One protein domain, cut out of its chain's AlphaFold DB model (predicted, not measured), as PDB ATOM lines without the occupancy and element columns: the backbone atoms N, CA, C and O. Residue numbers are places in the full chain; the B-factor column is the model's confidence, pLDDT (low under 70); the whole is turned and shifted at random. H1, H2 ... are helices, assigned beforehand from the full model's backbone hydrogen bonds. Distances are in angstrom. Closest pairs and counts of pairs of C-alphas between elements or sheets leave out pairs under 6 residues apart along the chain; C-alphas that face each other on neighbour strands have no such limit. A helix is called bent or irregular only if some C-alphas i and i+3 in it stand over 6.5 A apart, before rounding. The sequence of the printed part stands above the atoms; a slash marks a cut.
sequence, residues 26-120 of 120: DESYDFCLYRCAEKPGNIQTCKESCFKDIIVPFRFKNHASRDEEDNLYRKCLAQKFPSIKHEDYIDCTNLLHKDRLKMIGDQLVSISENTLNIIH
ATOM      1  N   ASP A  26      13.068 -25.789  10.224       91.75
ATOM      2  CA  ASP A  26      11.788 -26.372  10.632       91.75
ATOM      3  C   ASP A  26      11.850 -27.914  10.546       91.75
ATOM      4  O   ASP A  26      11.530 -28.594  11.517       91.75
ATOM      5  N   GLU A  27      12.387 -28.470   9.453       90.75
ATOM      6  CA  GLU A  27      12.599 -29.918   9.280       90.75
ATOM      7  C   GLU A  27      13.554 -30.506  10.336       90.75
ATOM      8  O   GLU A  27      13.283 -31.560  10.914       90.75
ATOM      9  N   SER A  28      14.660 -29.814  10.635       89.12
ATOM     10  CA  SER A  28      15.616 -30.225  11.673       89.12
ATOM     11  C   SER A  28      14.969 -30.241  13.063       89.12
ATOM     12  O   SER A  28      15.176 -31.168  13.854       89.12
ATOM     13  N   TYR A  29      14.143 -29.236  13.356       92.38
ATOM     14  CA  TYR A  29      13.403 -29.150  14.607       92.38
ATOM     15  C   TYR A  29      12.354 -30.261  14.731       92.38
ATOM     16  O   TYR A  29      12.313 -30.940  15.760       92.38
ATOM     17  N   ASP A  30      11.570 -30.510  13.684       92.06
ATOM     18  CA  ASP A  30      10.572 -31.582  13.656       92.06
ATOM     19  C   ASP A  30      11.216 -32.960  13.852       92.06
ATOM     20  O   ASP A  30      10.720 -33.778  14.633       92.06
ATOM     21  N   PHE A  31      12.371 -33.201  13.227       89.75
ATOM     22  CA  PHE A  31      13.133 -34.429  13.442       89.75
ATOM     23  C   PHE A  31      13.615 -34.573  14.894       89.75
ATOM     24  O   PHE A  31      13.513 -35.650  15.486       89.75
ATOM     25  N   CYS A  32      14.082 -33.486  15.518       90.12
ATOM     26  CA  CYS A  32      14.450 -33.490  16.935       90.12
ATOM     27  C   CYS A  32      13.253 -33.842  17.835       90.12
ATOM     28  O   CYS A  32      13.362 -34.692  18.724       90.12
ATOM     29  N   LEU A  33      12.085 -33.247  17.567       91.56
ATOM     30  CA  LEU A  33      10.850 -33.536  18.298       91.56
ATOM     31  C   LEU A  33      10.402 -34.990  18.137       91.56
ATOM     32  O   LEU A  33       9.977 -35.603  19.120       91.56
ATOM     33  N   TYR A  34      10.518 -35.545  16.929       90.50
ATOM     34  CA  TYR A  34      10.221 -36.949  16.663       90.50
ATOM     35  C   TYR A  34      11.067 -37.870  17.554       90.50
ATOM     36  O   TYR A  34      10.523 -38.714  18.264       90.50
ATOM     37  N   ARG A  35      12.379 -37.626  17.646       87.44
ATOM     38  CA  ARG A  35      13.272 -38.397  18.530       87.44
ATOM     39  C   ARG A  35      12.937 -38.261  20.013       87.44
ATOM     40  O   ARG A  35      13.138 -39.205  20.778       87.44
ATOM     41  N   CYS A  36      12.442 -37.101  20.445       89.50
ATOM     42  CA  CYS A  36      11.964 -36.935  21.818       89.50
ATOM     43  C   CYS A  36      10.761 -37.835  22.123       89.50
ATOM     44  O   CYS A  36      10.609 -38.257  23.266       89.50
ATOM     45  N   ALA A  37       9.919 -38.131  21.127       87.06
ATOM     46  CA  ALA A  37       8.774 -39.023  21.285       87.06
ATOM     47  C   ALA A  37       9.176 -40.510  21.337       87.06
ATOM     48  O   ALA A  37       8.470 -41.302  21.955       87.06
ATOM     49  N   GLU A  38      10.310 -40.888  20.739       86.94
ATOM     50  CA  GLU A  38      10.823 -42.268  20.759       86.94
ATOM     51  C   GLU A  38      11.498 -42.658  22.084       86.94
ATOM     52  O   GLU A  38      11.612 -43.843  22.404       86.94
ATOM     53  N   LYS A  39      11.977 -41.681  22.866       78.25
ATOM     54  CA  LYS A  39      12.719 -41.943  24.104       78.25
ATOM     55  C   LYS A  39      11.791 -41.967  25.326       78.25
ATOM     56  O   LYS A  39      11.083 -40.989  25.568       78.25
ATOM     57  N   PRO A  40      11.845 -43.010  26.174       65.44
ATOM     58  CA  PRO A  40      11.178 -42.978  27.470       65.44
ATOM     59  C   PRO A  40      11.891 -41.972  28.390       65.44
ATOM     60  O   PRO A  40      13.096 -42.074  28.619       65.44
ATOM     61  N   GLY A  41      11.166 -40.979  28.908       76.62
ATOM     62  CA  GLY A  41      11.739 -39.955  29.785       76.62
ATOM     63  C   GLY A  41      10.927 -38.663  29.838       76.62
ATOM     64  O   GLY A  41       9.765 -38.618  29.435       76.62
ATOM     65  N   ASN A  42      11.546 -37.594  30.347       83.75
ATOM     66  CA  ASN A  42      10.914 -36.278  30.407       83.75
ATOM     67  C   ASN A  42      10.898 -35.621  29.015       83.75
ATOM     68  O   ASN A  42      11.808 -34.880  28.635       83.75
ATOM     69  N   ILE A  43       9.832 -35.906  28.264       89.69
ATOM     70  CA  ILE A  43       9.576 -35.368  26.922       89.69
ATOM     71  C   ILE A  43       9.652 -33.838  26.917       89.69
ATOM     72  O   ILE A  43      10.175 -33.261  25.966       89.69
ATOM     73  N   GLN A  44       9.167 -33.175  27.970       90.69
ATOM     74  CA  GLN A  44       9.127 -31.717  28.037       90.69
ATOM     75  C   GLN A  44      10.538 -31.117  28.008       90.69
ATOM     76  O   GLN A  44      10.821 -30.267  27.167       90.69
ATOM     77  N   THR A  45      11.448 -31.634  28.836       92.81
ATOM     78  CA  THR A  45      12.853 -31.201  28.836       92.81
ATOM     79  C   THR A  45      13.530 -31.465  27.489       92.81
ATOM     80  O   THR A  45      14.305 -30.642  27.018       92.81
ATOM     81  N   CYS A  46      13.210 -32.581  26.827       90.62
ATOM     82  CA  CYS A  46      13.751 -32.879  25.499       90.62
ATOM     83  C   CYS A  46      13.289 -31.858  24.442       90.62
ATOM     84  O   CYS A  46      14.110 -31.334  23.689       90.62
ATOM     85  N   LYS A  47      11.994 -31.513  24.423       91.94
ATOM     86  CA  LYS A  47      11.441 -30.499  23.509       91.94
ATOM     87  C   LYS A  47      12.038 -29.112  23.753       91.94
ATOM     88  O   LYS A  47      12.339 -28.397  22.798       91.94
ATOM     89  N   GLU A  48      12.232 -28.745  25.018       94.12
ATOM     90  CA  GLU A  48      12.887 -27.490  25.403       94.12
ATOM     91  C   GLU A  48      14.322 -27.417  24.878       94.12
ATOM     92  O   GLU A  48      14.707 -26.391  24.316       94.12
ATOM     93  N   SER A  49      15.085 -28.511  24.980       91.69
ATOM     94  CA  SER A  49      16.419 -28.596  24.380       91.69
ATOM     95  C   SER A  49      16.370 -28.458  22.857       91.69
ATOM     96  O   SER A  49      17.084 -27.620  22.320       91.69
ATOM     97  N   CYS A  50      15.465 -29.158  22.156       91.31
ATOM     98  CA  CYS A  50      15.309 -28.996  20.701       91.31
ATOM     99  C   CYS A  50      15.070 -27.529  20.304       91.31
ATOM    100  O   CYS A  50      15.678 -27.021  19.362       91.31
ATOM    101  N   PHE A  51      14.208 -26.813  21.034       93.44
ATOM    102  CA  PHE A  51      13.946 -25.400  20.759       93.44
ATOM    103  C   PHE A  51      15.180 -24.530  21.031       93.44
ATOM    104  O   PHE A  51      15.533 -23.667  20.221       93.44
ATOM    105  N   LYS A  52      15.845 -24.763  22.166       93.00
ATOM    106  CA  LYS A  52      17.036 -24.021  22.590       93.00
ATOM    107  C   LYS A  52      18.226 -24.232  21.656       93.00
ATOM    108  O   LYS A  52      18.979 -23.287  21.447       93.00
ATOM    109  N   ASP A  53      18.380 -25.422  21.096       89.19
ATOM    110  CA  ASP A  53      19.563 -25.794  20.320       89.19
ATOM    111  C   ASP A  53      19.387 -25.520  18.817       89.19
ATOM    112  O   ASP A  53      20.370 -25.293  18.115       89.19
ATOM    113  N   ILE A  54      18.143 -25.480  18.321       89.38
ATOM    114  CA  ILE A  54      17.845 -25.299  16.889       89.38
ATOM    115  C   ILE A  54      17.229 -23.921  16.619       89.38
ATOM    116  O   ILE A  54      17.774 -23.117  15.859       89.38
ATOM    117  N   ILE A  55      16.104 -23.609  17.268       91.94
ATOM    118  CA  ILE A  55      15.319 -22.407  16.953       91.94
ATOM    119  C   ILE A  55      15.992 -21.140  17.479       91.94
ATOM    120  O   ILE A  55      16.054 -20.135  16.765       91.94
ATOM    121  N   VAL A  56      16.492 -21.160  18.717       91.31
ATOM    122  CA  VAL A  56      17.118 -19.975  19.326       91.31
ATOM    123  C   VAL A  56      18.359 -19.520  18.545       91.31
ATOM    124  O   VAL A  56      18.404 -18.339  18.191       91.31
ATOM    125  N   PRO A  57      19.327 -20.391  18.188       87.69
ATOM    126  CA  PRO A  57      20.515 -19.968  17.453       87.69
ATOM    127  C   PRO A  57      20.184 -19.469  16.048       87.69
ATOM    128  O   PRO A  57      20.750 -18.465  15.619       87.69
ATOM    129  N   PHE A  58      19.236 -20.110  15.355       89.44
ATOM    130  CA  PHE A  58      18.753 -19.632  14.059       89.44
ATOM    131  C   PHE A  58      18.162 -18.220  14.163       89.44
ATOM    132  O   PHE A  58      18.575 -17.319  13.430       89.44
ATOM    133  N   ARG A  59      17.233 -17.995  15.104       90.25
ATOM    134  CA  ARG A  59      16.614 -16.675  15.307       90.25
ATOM    135  C   ARG A  59      17.646 -15.615  15.664       90.25
ATOM    136  O   ARG A  59      17.598 -14.523  15.106       90.25
ATOM    137  N   PHE A  60      18.574 -15.945  16.560       88.94
ATOM    138  CA  PHE A  60      19.639 -15.039  16.968       88.94
ATOM    139  C   PHE A  60      20.522 -14.637  15.784       88.94
ATOM    140  O   PHE A  60      20.677 -13.447  15.523       88.94
ATOM    141  N   LYS A  61      21.049 -15.607  15.024       84.94
ATOM    142  CA  LYS A  61      21.918 -15.323  13.872       84.94
ATOM    143  C   LYS A  61      21.193 -14.518  12.791       84.94
ATOM    144  O   LYS A  61      21.763 -13.579  12.248       84.94
ATOM    145  N   ASN A  62      19.933 -14.847  12.508       84.56
ATOM    146  CA  ASN A  62      19.133 -14.123  11.519       84.56
ATOM    147  C   ASN A  62      18.847 -12.675  11.961       84.56
ATOM    148  O   ASN A  62      18.932 -11.756  11.152       84.56
ATOM    149  N   HIS A  63      18.557 -12.448  13.248       86.44
ATOM    150  CA  HIS A  63      18.396 -11.092  13.781       86.44
ATOM    151  C   HIS A  63      19.706 -10.301  13.717       86.44
ATOM    152  O   HIS A  63      19.723  -9.194  13.187       86.44
ATOM    153  N   ALA A  64      20.806 -10.886  14.199       83.69
ATOM    154  CA  ALA A  64      22.119 -10.246  14.197       83.69
ATOM    155  C   ALA A  64      22.562  -9.847  12.780       83.69
ATOM    156  O   ALA A  64      23.038  -8.734  12.585       83.69
ATOM    157  N   SER A  65      22.330 -10.708  11.783       82.38
ATOM    158  CA  SER A  65      22.613 -10.398  10.375       82.38
ATOM    159  C   SER A  65      21.819  -9.209   9.864       82.38
ATOM    160  O   SER A  65      22.372  -8.351   9.192       82.38
ATOM    161  N   ARG A  66      20.525  -9.125  10.189       82.50
ATOM    162  CA  ARG A  66      19.684  -8.003   9.750       82.50
ATOM    163  C   ARG A  66      20.139  -6.683  10.362       82.50
ATOM    164  O   ARG A  66      20.212  -5.686   9.652       82.50
ATOM    165  N   ASP A  67      20.484  -6.687  11.646       83.62
ATOM    166  CA  ASP A  67      21.032  -5.499  12.309       83.62
ATOM    167  C   ASP A  67      22.379  -5.088  11.698       83.62
ATOM    168  O   ASP A  67      22.669  -3.901  11.525       83.62
ATOM    169  N   GLU A  68      23.229  -6.063  11.374       83.56
ATOM    170  CA  GLU A  68      24.511  -5.823  10.718       83.56
ATOM    171  C   GLU A  68      24.326  -5.253   9.307       83.56
ATOM    172  O   GLU A  68      24.979  -4.267   8.962       83.56
ATOM    173  N   GLU A  69      23.386  -5.789   8.531       83.19
ATOM    174  CA  GLU A  69      23.050  -5.297   7.196       83.19
ATOM    175  C   GLU A  69      22.582  -3.840   7.224       83.19
ATOM    176  O   GLU A  69      23.099  -3.006   6.475       83.19
ATOM    177  N   ASP A  70      21.664  -3.506   8.133       83.50
ATOM    178  CA  ASP A  70      21.185  -2.137   8.328       83.50
ATOM    179  C   ASP A  70      22.335  -1.187   8.689       83.50
ATOM    180  O   ASP A  70      22.419  -0.059   8.187       83.50
ATOM    181  N   ASN A  71      23.257  -1.635   9.542       86.62
ATOM    182  CA  ASN A  71      24.419  -0.850   9.940       86.62
ATOM    183  C   ASN A  71      25.417  -0.652   8.794       86.62
ATOM    184  O   ASN A  71      25.922   0.459   8.606       86.62
ATOM    185  N   LEU A  72      25.708  -1.699   8.021       85.62
ATOM    186  CA  LEU A  72      26.595  -1.640   6.857       85.62
ATOM    187  C   LEU A  72      26.019  -0.727   5.774       85.62
ATOM    188  O   LEU A  72      26.737   0.122   5.239       85.62
ATOM    189  N   TYR A  73      24.715  -0.826   5.519       87.12
ATOM    190  CA  TYR A  73      24.006   0.040   4.586       87.12
ATOM    191  C   TYR A  73      24.125   1.514   4.978       87.12
ATOM    192  O   TYR A  73      24.547   2.354   4.178       87.12
ATOM    193  N   ARG A  74      23.823   1.829   6.245       89.38
ATOM    194  CA  ARG A  74      23.916   3.194   6.779       89.38
ATOM    195  C   ARG A  74      25.343   3.731   6.716       89.38
ATOM    196  O   ARG A  74      25.530   4.879   6.324       89.38
ATOM    197  N   LYS A  75      26.348   2.915   7.054       90.31
ATOM    198  CA  LYS A  75      27.768   3.293   6.946       90.31
ATOM    199  C   LYS A  75      28.167   3.593   5.502       90.31
ATOM    200  O   LYS A  75      28.824   4.602   5.263       90.31
ATOM    201  N   CYS A  76      27.746   2.759   4.552       90.62
ATOM    202  CA  CYS A  76      28.027   2.956   3.131       90.62
ATOM    203  C   CYS A  76      27.418   4.267   2.607       90.62
ATOM    204  O   CYS A  76      28.103   5.046   1.947       90.62
ATOM    205  N   LEU A  77      26.166   4.569   2.965       91.38
ATOM    206  CA  LEU A  77      25.525   5.831   2.584       91.38
ATOM    207  C   LEU A  77      26.151   7.050   3.273       91.38
ATOM    208  O   LEU A  77      26.305   8.096   2.645       91.38
ATOM    209  N   ALA A  78      26.553   6.925   4.541       93.69
ATOM    210  CA  ALA A  78      27.186   8.013   5.282       93.69
ATOM    211  C   ALA A  78      28.505   8.474   4.637       93.69
ATOM    212  O   ALA A  78      28.797   9.665   4.642       93.69
ATOM    213  N   GLN A  79      29.269   7.563   4.023       92.75
ATOM    214  CA  GLN A  79      30.497   7.901   3.286       92.75
ATOM    215  C   GLN A  79      30.243   8.728   2.018       92.75
ATOM    216  O   GLN A  79      31.155   9.376   1.511       92.75
ATOM    217  N   LYS A  80      29.014   8.693   1.501       90.12
ATOM    218  CA  LYS A  80      28.600   9.342   0.251       90.12
ATOM    219  C   LYS A  80      27.796  10.624   0.498       90.12
ATOM    220  O   LYS A  80      27.445  11.345  -0.435       90.12
ATOM    221  N   PHE A  81      27.512  10.926   1.762       90.31
ATOM    222  CA  PHE A  81      26.853  12.153   2.186       90.31
ATOM    223  C   PHE A  81      27.756  13.383   1.944       90.31
ATOM    224  O   PHE A  81      28.970  13.285   2.123       90.31
ATOM    225  N   PRO A  82      27.202  14.562   1.586       91.69
ATOM    226  CA  PRO A  82      25.780  14.874   1.371       91.69
ATOM    227  C   PRO A  82      25.250  14.524  -0.023       91.69
ATOM    228  O   PRO A  82      24.046  14.581  -0.256       91.69
ATOM    229  N   SER A  83      26.126  14.172  -0.959       92.25
ATOM    230  CA  SER A  83      25.797  14.045  -2.381       92.25
ATOM    231  C   SER A  83      25.364  12.631  -2.772       92.25
ATOM    232  O   SER A  83      25.876  12.077  -3.742       92.25
ATOM    233  N   ILE A  84      24.408  12.063  -2.033       91.12
ATOM    234  CA  ILE A  84      23.887  10.715  -2.296       91.12
ATOM    235  C   ILE A  84      23.062  10.720  -3.589       91.12
ATOM    236  O   ILE A  84      22.126  11.508  -3.740       91.12
ATOM    237  N   LYS A  85      23.387   9.814  -4.511       90.88
ATOM    238  CA  LYS A  85      22.671   9.583  -5.772       90.88
ATOM    239  C   LYS A  85      21.897   8.271  -5.745       90.88
ATOM    240  O   LYS A  85      22.109   7.414  -4.895       90.88
ATOM    241  N   HIS A  86      21.014   8.081  -6.725       83.25
ATOM    242  CA  HIS A  86      20.258   6.834  -6.856       83.25
ATOM    243  C   HIS A  86      21.170   5.600  -6.989       83.25
ATOM    244  O   HIS A  86      20.926   4.582  -6.342       83.25
ATOM    245  N   GLU A  87      22.252   5.714  -7.769       86.44
ATOM    246  CA  GLU A  87      23.237   4.639  -7.954       86.44
ATOM    247  C   GLU A  87      23.871   4.192  -6.630       86.44
ATOM    248  O   GLU A  87      24.142   3.010  -6.429       86.44
ATOM    249  N   ASP A  88      24.027   5.115  -5.681       85.75
ATOM    250  CA  ASP A  88      24.678   4.831  -4.411       85.75
ATOM    251  C   ASP A  88      23.885   3.867  -3.536       85.75
ATOM    252  O   ASP A  88      24.482   3.026  -2.864       85.75
ATOM    253  N   TYR A  89      22.555   3.956  -3.582       83.31
ATOM    254  CA  TYR A  89      21.669   3.022  -2.893       83.31
ATOM    255  C   TYR A  89      21.791   1.609  -3.465       83.31
ATOM    256  O   TYR A  89      21.805   0.636  -2.709       83.31
ATOM    257  N   ILE A  90      21.920   1.491  -4.789       82.31
ATOM    258  CA  ILE A  90      22.078   0.205  -5.478       82.31
ATOM    259  C   ILE A  90      23.425  -0.422  -5.102       82.31
ATOM    260  O   ILE A  90      23.471  -1.583  -4.693       82.31
ATOM    261  N   ASP A  91      24.505   0.356  -5.165       82.75
ATOM    262  CA  ASP A  91      25.854  -0.109  -4.832       82.75
ATOM    263  C   ASP A  91      25.962  -0.570  -3.376       82.75
ATOM    264  O   ASP A  91      26.471  -1.660  -3.102       82.75
ATOM    265  N   CYS A  92      25.436   0.227  -2.439       84.75
ATOM    266  CA  CYS A  92      25.441  -0.132  -1.024       84.75
ATOM    267  C   CYS A  92      24.606  -1.391  -0.751       84.75
ATOM    268  O   CYS A  92      24.989  -2.188   0.095       84.75
ATOM    269  N   THR A  93      23.514  -1.610  -1.491       81.44
ATOM    270  CA  THR A  93      22.674  -2.812  -1.356       81.44
ATOM    271  C   THR A  93      23.363  -4.070  -1.899       81.44
ATOM    272  O   THR A  93      23.266  -5.140  -1.299       81.44
ATOM    273  N   ASN A  94      24.098  -3.967  -3.011       75.38
ATOM    274  CA  ASN A  94      24.786  -5.118  -3.610       75.38
ATOM    275  C   ASN A  94      25.861  -5.719  -2.690       75.38
ATOM    276  O   ASN A  94      26.032  -6.940  -2.677       75.38
ATOM    277  N   LEU A  95      26.554  -4.886  -1.902       71.12
ATOM    278  CA  LEU A  95      27.526  -5.356  -0.909       71.12
ATOM    279  C   LEU A  95      26.861  -6.231   0.167       71.12
ATOM    280  O   LEU A  95      27.365  -7.309   0.469       71.12
ATOM    281  N   LEU A  96      25.686  -5.829   0.657       78.31
ATOM    282  CA  LEU A  96      24.936  -6.557   1.693       78.31
ATOM    283  C   LEU A  96      24.491  -7.940   1.221       78.31
ATOM    284  O   LEU A  96      24.592  -8.928   1.945       78.31
ATOM    285  N   HIS A  97      24.005  -8.025  -0.018       74.62
ATOM    286  CA  HIS A  97      23.488  -9.274  -0.569       74.62
ATOM    287  C   HIS A  97      24.557 -10.371  -0.666       74.62
ATOM    288  O   HIS A  97      24.249 -11.550  -0.469       74.62
ATOM    289  N   LYS A  98      25.813  -9.998  -0.930       71.88
ATOM    290  CA  LYS A  98      26.935 -10.941  -0.973       71.88
ATOM    291  C   LYS A  98      27.223 -11.539   0.405       71.88
ATOM    292  O   LYS A  98      27.363 -12.758   0.519       71.88
ATOM    293  N   ASP A  99      27.276 -10.701   1.435       75.25
ATOM    294  CA  ASP A  99      27.549 -11.138   2.808       75.25
ATOM    295  C   ASP A  99      26.407 -12.004   3.351       75.25
ATOM    296  O   ASP A  99      26.642 -13.055   3.955       75.25
ATOM    297  N   ARG A 100      25.161 -11.651   3.023       76.69
ATOM    298  CA  ARG A 100      23.986 -12.427   3.424       76.69
ATOM    299  C   ARG A 100      23.937 -13.814   2.787       76.69
ATOM    300  O   ARG A 100      23.606 -14.782   3.467       76.69
ATOM    301  N   LEU A 101      24.309 -13.953   1.513       76.75
ATOM    302  CA  LEU A 101      24.403 -15.274   0.879       76.75
ATOM    303  C   LEU A 101      25.442 -16.168   1.542       76.75
ATOM    304  O   LEU A 101      25.191 -17.361   1.717       76.75
ATOM    305  N   LYS A 102      26.588 -15.599   1.924       79.38
ATOM    306  CA  LYS A 102      27.609 -16.334   2.666       79.38
ATOM    307  C   LYS A 102      27.055 -16.816   4.007       79.38
ATOM    308  O   LYS A 102      27.145 -18.003   4.294       79.38
ATOM    309  N   MET A 103      26.404 -15.936   4.768       81.62
ATOM    310  CA  MET A 103      25.795 -16.313   6.046       81.62
ATOM    311  C   MET A 103      24.735 -17.414   5.883       81.62
ATOM    312  O   MET A 103      24.737 -18.381   6.645       81.62
ATOM    313  N   ILE A 104      23.831 -17.287   4.904       80.88
ATOM    314  CA  ILE A 104      22.823 -18.322   4.636       80.88
ATOM    315  C   ILE A 104      23.514 -19.647   4.295       80.88
ATOM    316  O   ILE A 104      23.136 -20.680   4.841       80.88
ATOM    317  N   GLY A 105      24.549 -19.620   3.451       79.94
ATOM    318  CA  GLY A 105      25.363 -20.791   3.129       79.94
ATOM    319  C   GLY A 105      25.965 -21.455   4.370       79.94
ATOM    320  O   GLY A 105      25.785 -22.655   4.564       79.94
ATOM    321  N   ASP A 106      26.595 -20.676   5.248       82.81
ATOM    322  CA  ASP A 106      27.204 -21.177   6.486       82.81
ATOM    323  C   ASP A 106      26.156 -21.808   7.426       82.81
ATOM    324  O   ASP A 106      26.404 -22.843   8.050       82.81
ATOM    325  N   GLN A 107      24.954 -21.224   7.515       81.19
ATOM    326  CA  GLN A 107      23.860 -21.797   8.306       81.19
ATOM    327  C   GLN A 107      23.315 -23.090   7.695       81.19
ATOM    328  O   GLN A 107      23.063 -24.042   8.432       81.19
ATOM    329  N   LEU A 108      23.174 -23.149   6.368       79.62
ATOM    330  CA  LEU A 108      22.748 -24.356   5.660       79.62
ATOM    331  C   LEU A 108      23.719 -25.514   5.897       79.62
ATOM    332  O   LEU A 108      23.280 -26.620   6.211       79.62
ATOM    333  N   VAL A 109      25.027 -25.259   5.786       81.19
ATOM    334  CA  VAL A 109      26.070 -26.258   6.062       81.19
ATOM    335  C   VAL A 109      25.974 -26.738   7.506       81.19
ATOM    336  O   VAL A 109      25.849 -27.937   7.733       81.19
ATOM    337  N   SER A 110      25.909 -25.820   8.473       80.62
ATOM    338  CA  SER A 110      25.818 -26.172   9.895       80.62
ATOM    339  C   SER A 110      24.580 -27.018  10.228       80.62
ATOM    340  O   SER A 110      24.680 -27.985  10.983       80.62
ATOM    341  N   ILE A 111      23.413 -26.698   9.659       79.44
ATOM    342  CA  ILE A 111      22.184 -27.486   9.861       79.44
ATOM    343  C   ILE A 111      22.306 -28.867   9.210       79.44
ATOM    344  O   ILE A 111      21.856 -29.864   9.781       79.44
ATOM    345  N   SER A 112      22.933 -28.937   8.036       74.06
ATOM    346  CA  SER A 112      23.135 -30.192   7.307       74.06
ATOM    347  C   SER A 112      24.092 -31.120   8.057       74.06
ATOM    348  O   SER A 112      23.785 -32.295   8.236       74.06
ATOM    349  N   GLU A 113      25.209 -30.593   8.564       78.62
ATOM    350  CA  GLU A 113      26.170 -31.325   9.399       78.62
ATOM    351  C   GLU A 113      25.526 -31.830  10.689       78.62
ATOM    352  O   GLU A 113      25.671 -33.001  11.033       78.62
ATOM    353  N   ASN A 114      24.759 -30.979  11.376       72.19
ATOM    354  CA  ASN A 114      24.045 -31.387  12.581       72.19
ATOM    355  C   ASN A 114      23.039 -32.498  12.278       72.19
ATOM    356  O   ASN A 114      23.005 -33.489  12.991       72.19
ATOM    357  N   THR A 115      22.266 -32.384  11.197       69.00
ATOM    358  CA  THR A 115      21.313 -33.429  10.793       69.00
ATOM    359  C   THR A 115      22.020 -34.752  10.477       69.00
ATOM    360  O   THR A 115      21.599 -35.799  10.964       69.00
ATOM    361  N   LEU A 116      23.128 -34.721   9.725       69.50
ATOM    362  CA  LEU A 116      23.910 -35.919   9.387       69.50
ATOM    363  C   LEU A 116      24.527 -36.588  10.622       69.50
ATOM    364  O   LEU A 116      24.450 -37.808  10.753       69.50
ATOM    365  N   ASN A 117      25.064 -35.803  11.556       65.81
ATOM    366  CA  ASN A 117      25.623 -36.300  12.818       65.81
ATOM    367  C   ASN A 117      24.564 -36.871  13.775       65.81
ATOM    368  O   ASN A 117      24.913 -37.503  14.764       65.81
ATOM    369  N   ILE A 118      23.278 -36.604  13.535       60.94
ATOM    370  CA  ILE A 118      22.172 -37.173  14.314       60.94
ATOM    371  C   ILE A 118      21.690 -38.500  13.693       60.94
ATOM    372  O   ILE A 118      21.122 -39.327  14.411       60.94
ATOM    373  N   ILE A 119      21.893 -38.694  12.383       59.94
ATOM    374  CA  ILE A 119      21.543 -39.917  11.638       59.94
ATOM    375  C   ILE A 119      22.612 -41.014  11.811       59.94
ATOM    376  O   ILE A 119      22.263 -42.197  11.805       59.94
ATOM    377  N   HIS A 120      23.882 -40.630  11.962       47.44
ATOM    378  CA  HIS A 120      25.012 -41.526  12.243       47.44
ATOM    379  C   HIS A 120      25.280 -41.684  13.743       47.44
ATOM    380  O   HIS A 120      25.694 -42.800  14.130       47.44
TER     381      HIS A 120
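What this domain is: This is residues 26 to 120 of the 120 residues of an uncharacterized protein of Stylonychia lemnae (UniProt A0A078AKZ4). The longest helix, H2, folds back into H3 as a long, slender helical hairpin, and the short helix H1 folds back along H2 at the end of the rod away from the turn between H2 and H3. Together they form an up and down bundle of three helices, each running against the one before it in the chain, though H1 is far shorter than its two partners. The printed part has 95 residues with three named helices in the order H1, H2, H3 and no named strand, and its class is all helix. The whole is extended, a rod spanning 66 by 23 by 14 A, with a radius of gyration of the C-alphas of 19.5 A.

Where its parts are: Begin with H2, residues 43 to 78: find C-alpha 43 at (9.576, -35.368, 26.922), and from there the helix runs 51.6 A to C-alpha 78 at (27.186, 8.013, 5.282). H2 is neither bent nor irregular, but only just: C-alphas 53 and 56 are 6.4 A apart. Next look at H3, residues 86 to 119, which covers 50.3 A from its first to its last C-alpha and ends at C-alpha 119, at (21.543, -39.917, 11.638). Then go back to the first printed residues for H1, residues 26 to 38, 18.9 A from first to last C-alpha.

How they stand to each other: H2 touches H3, and their closest C-alphas, those of Cys 76 and Cys 92, are 5.8 A apart. The two run opposite ways at a shallow tilt of 19 degrees and form a helical hairpin. Look next at residues 43 to 55 of H2, the part that alone touches H1; the closest C-alphas here are those of Cys 36 and Cys 46, 5.8 A apart. H1 and H2 run opposite ways at a shallow tilt of 15 degrees and form a second helical hairpin. H1 and H3 are close but not clearly touching, with the closest C-alphas, those of Ser 28 and Thr 115, at 6.6 A; they run the same way at a shallow tilt of 20 degrees. In the backbone, every O i to N i+4 pair of H1 is within hydrogen-bond range, against 30 of 32 in H2 and 26 of 30 in H3.

The domain as a whole: Go to Pro 40 and Ser 83 for the two C-alphas farthest apart, 66.0 A. The C-alphas of Asp 26 and His 120, the first and last printed, are 20.2 A apart, and His 120 is the chain's last residue. The printed part has no cut. The link from H1 to H2 is tight, with 4 residues, and the link from H2 to H3 is short, with 7. In the last column of numbers, the mean pLDDT of the printed part is 84.0, and it is under 70 at residue 40 and at residues 115 to 120.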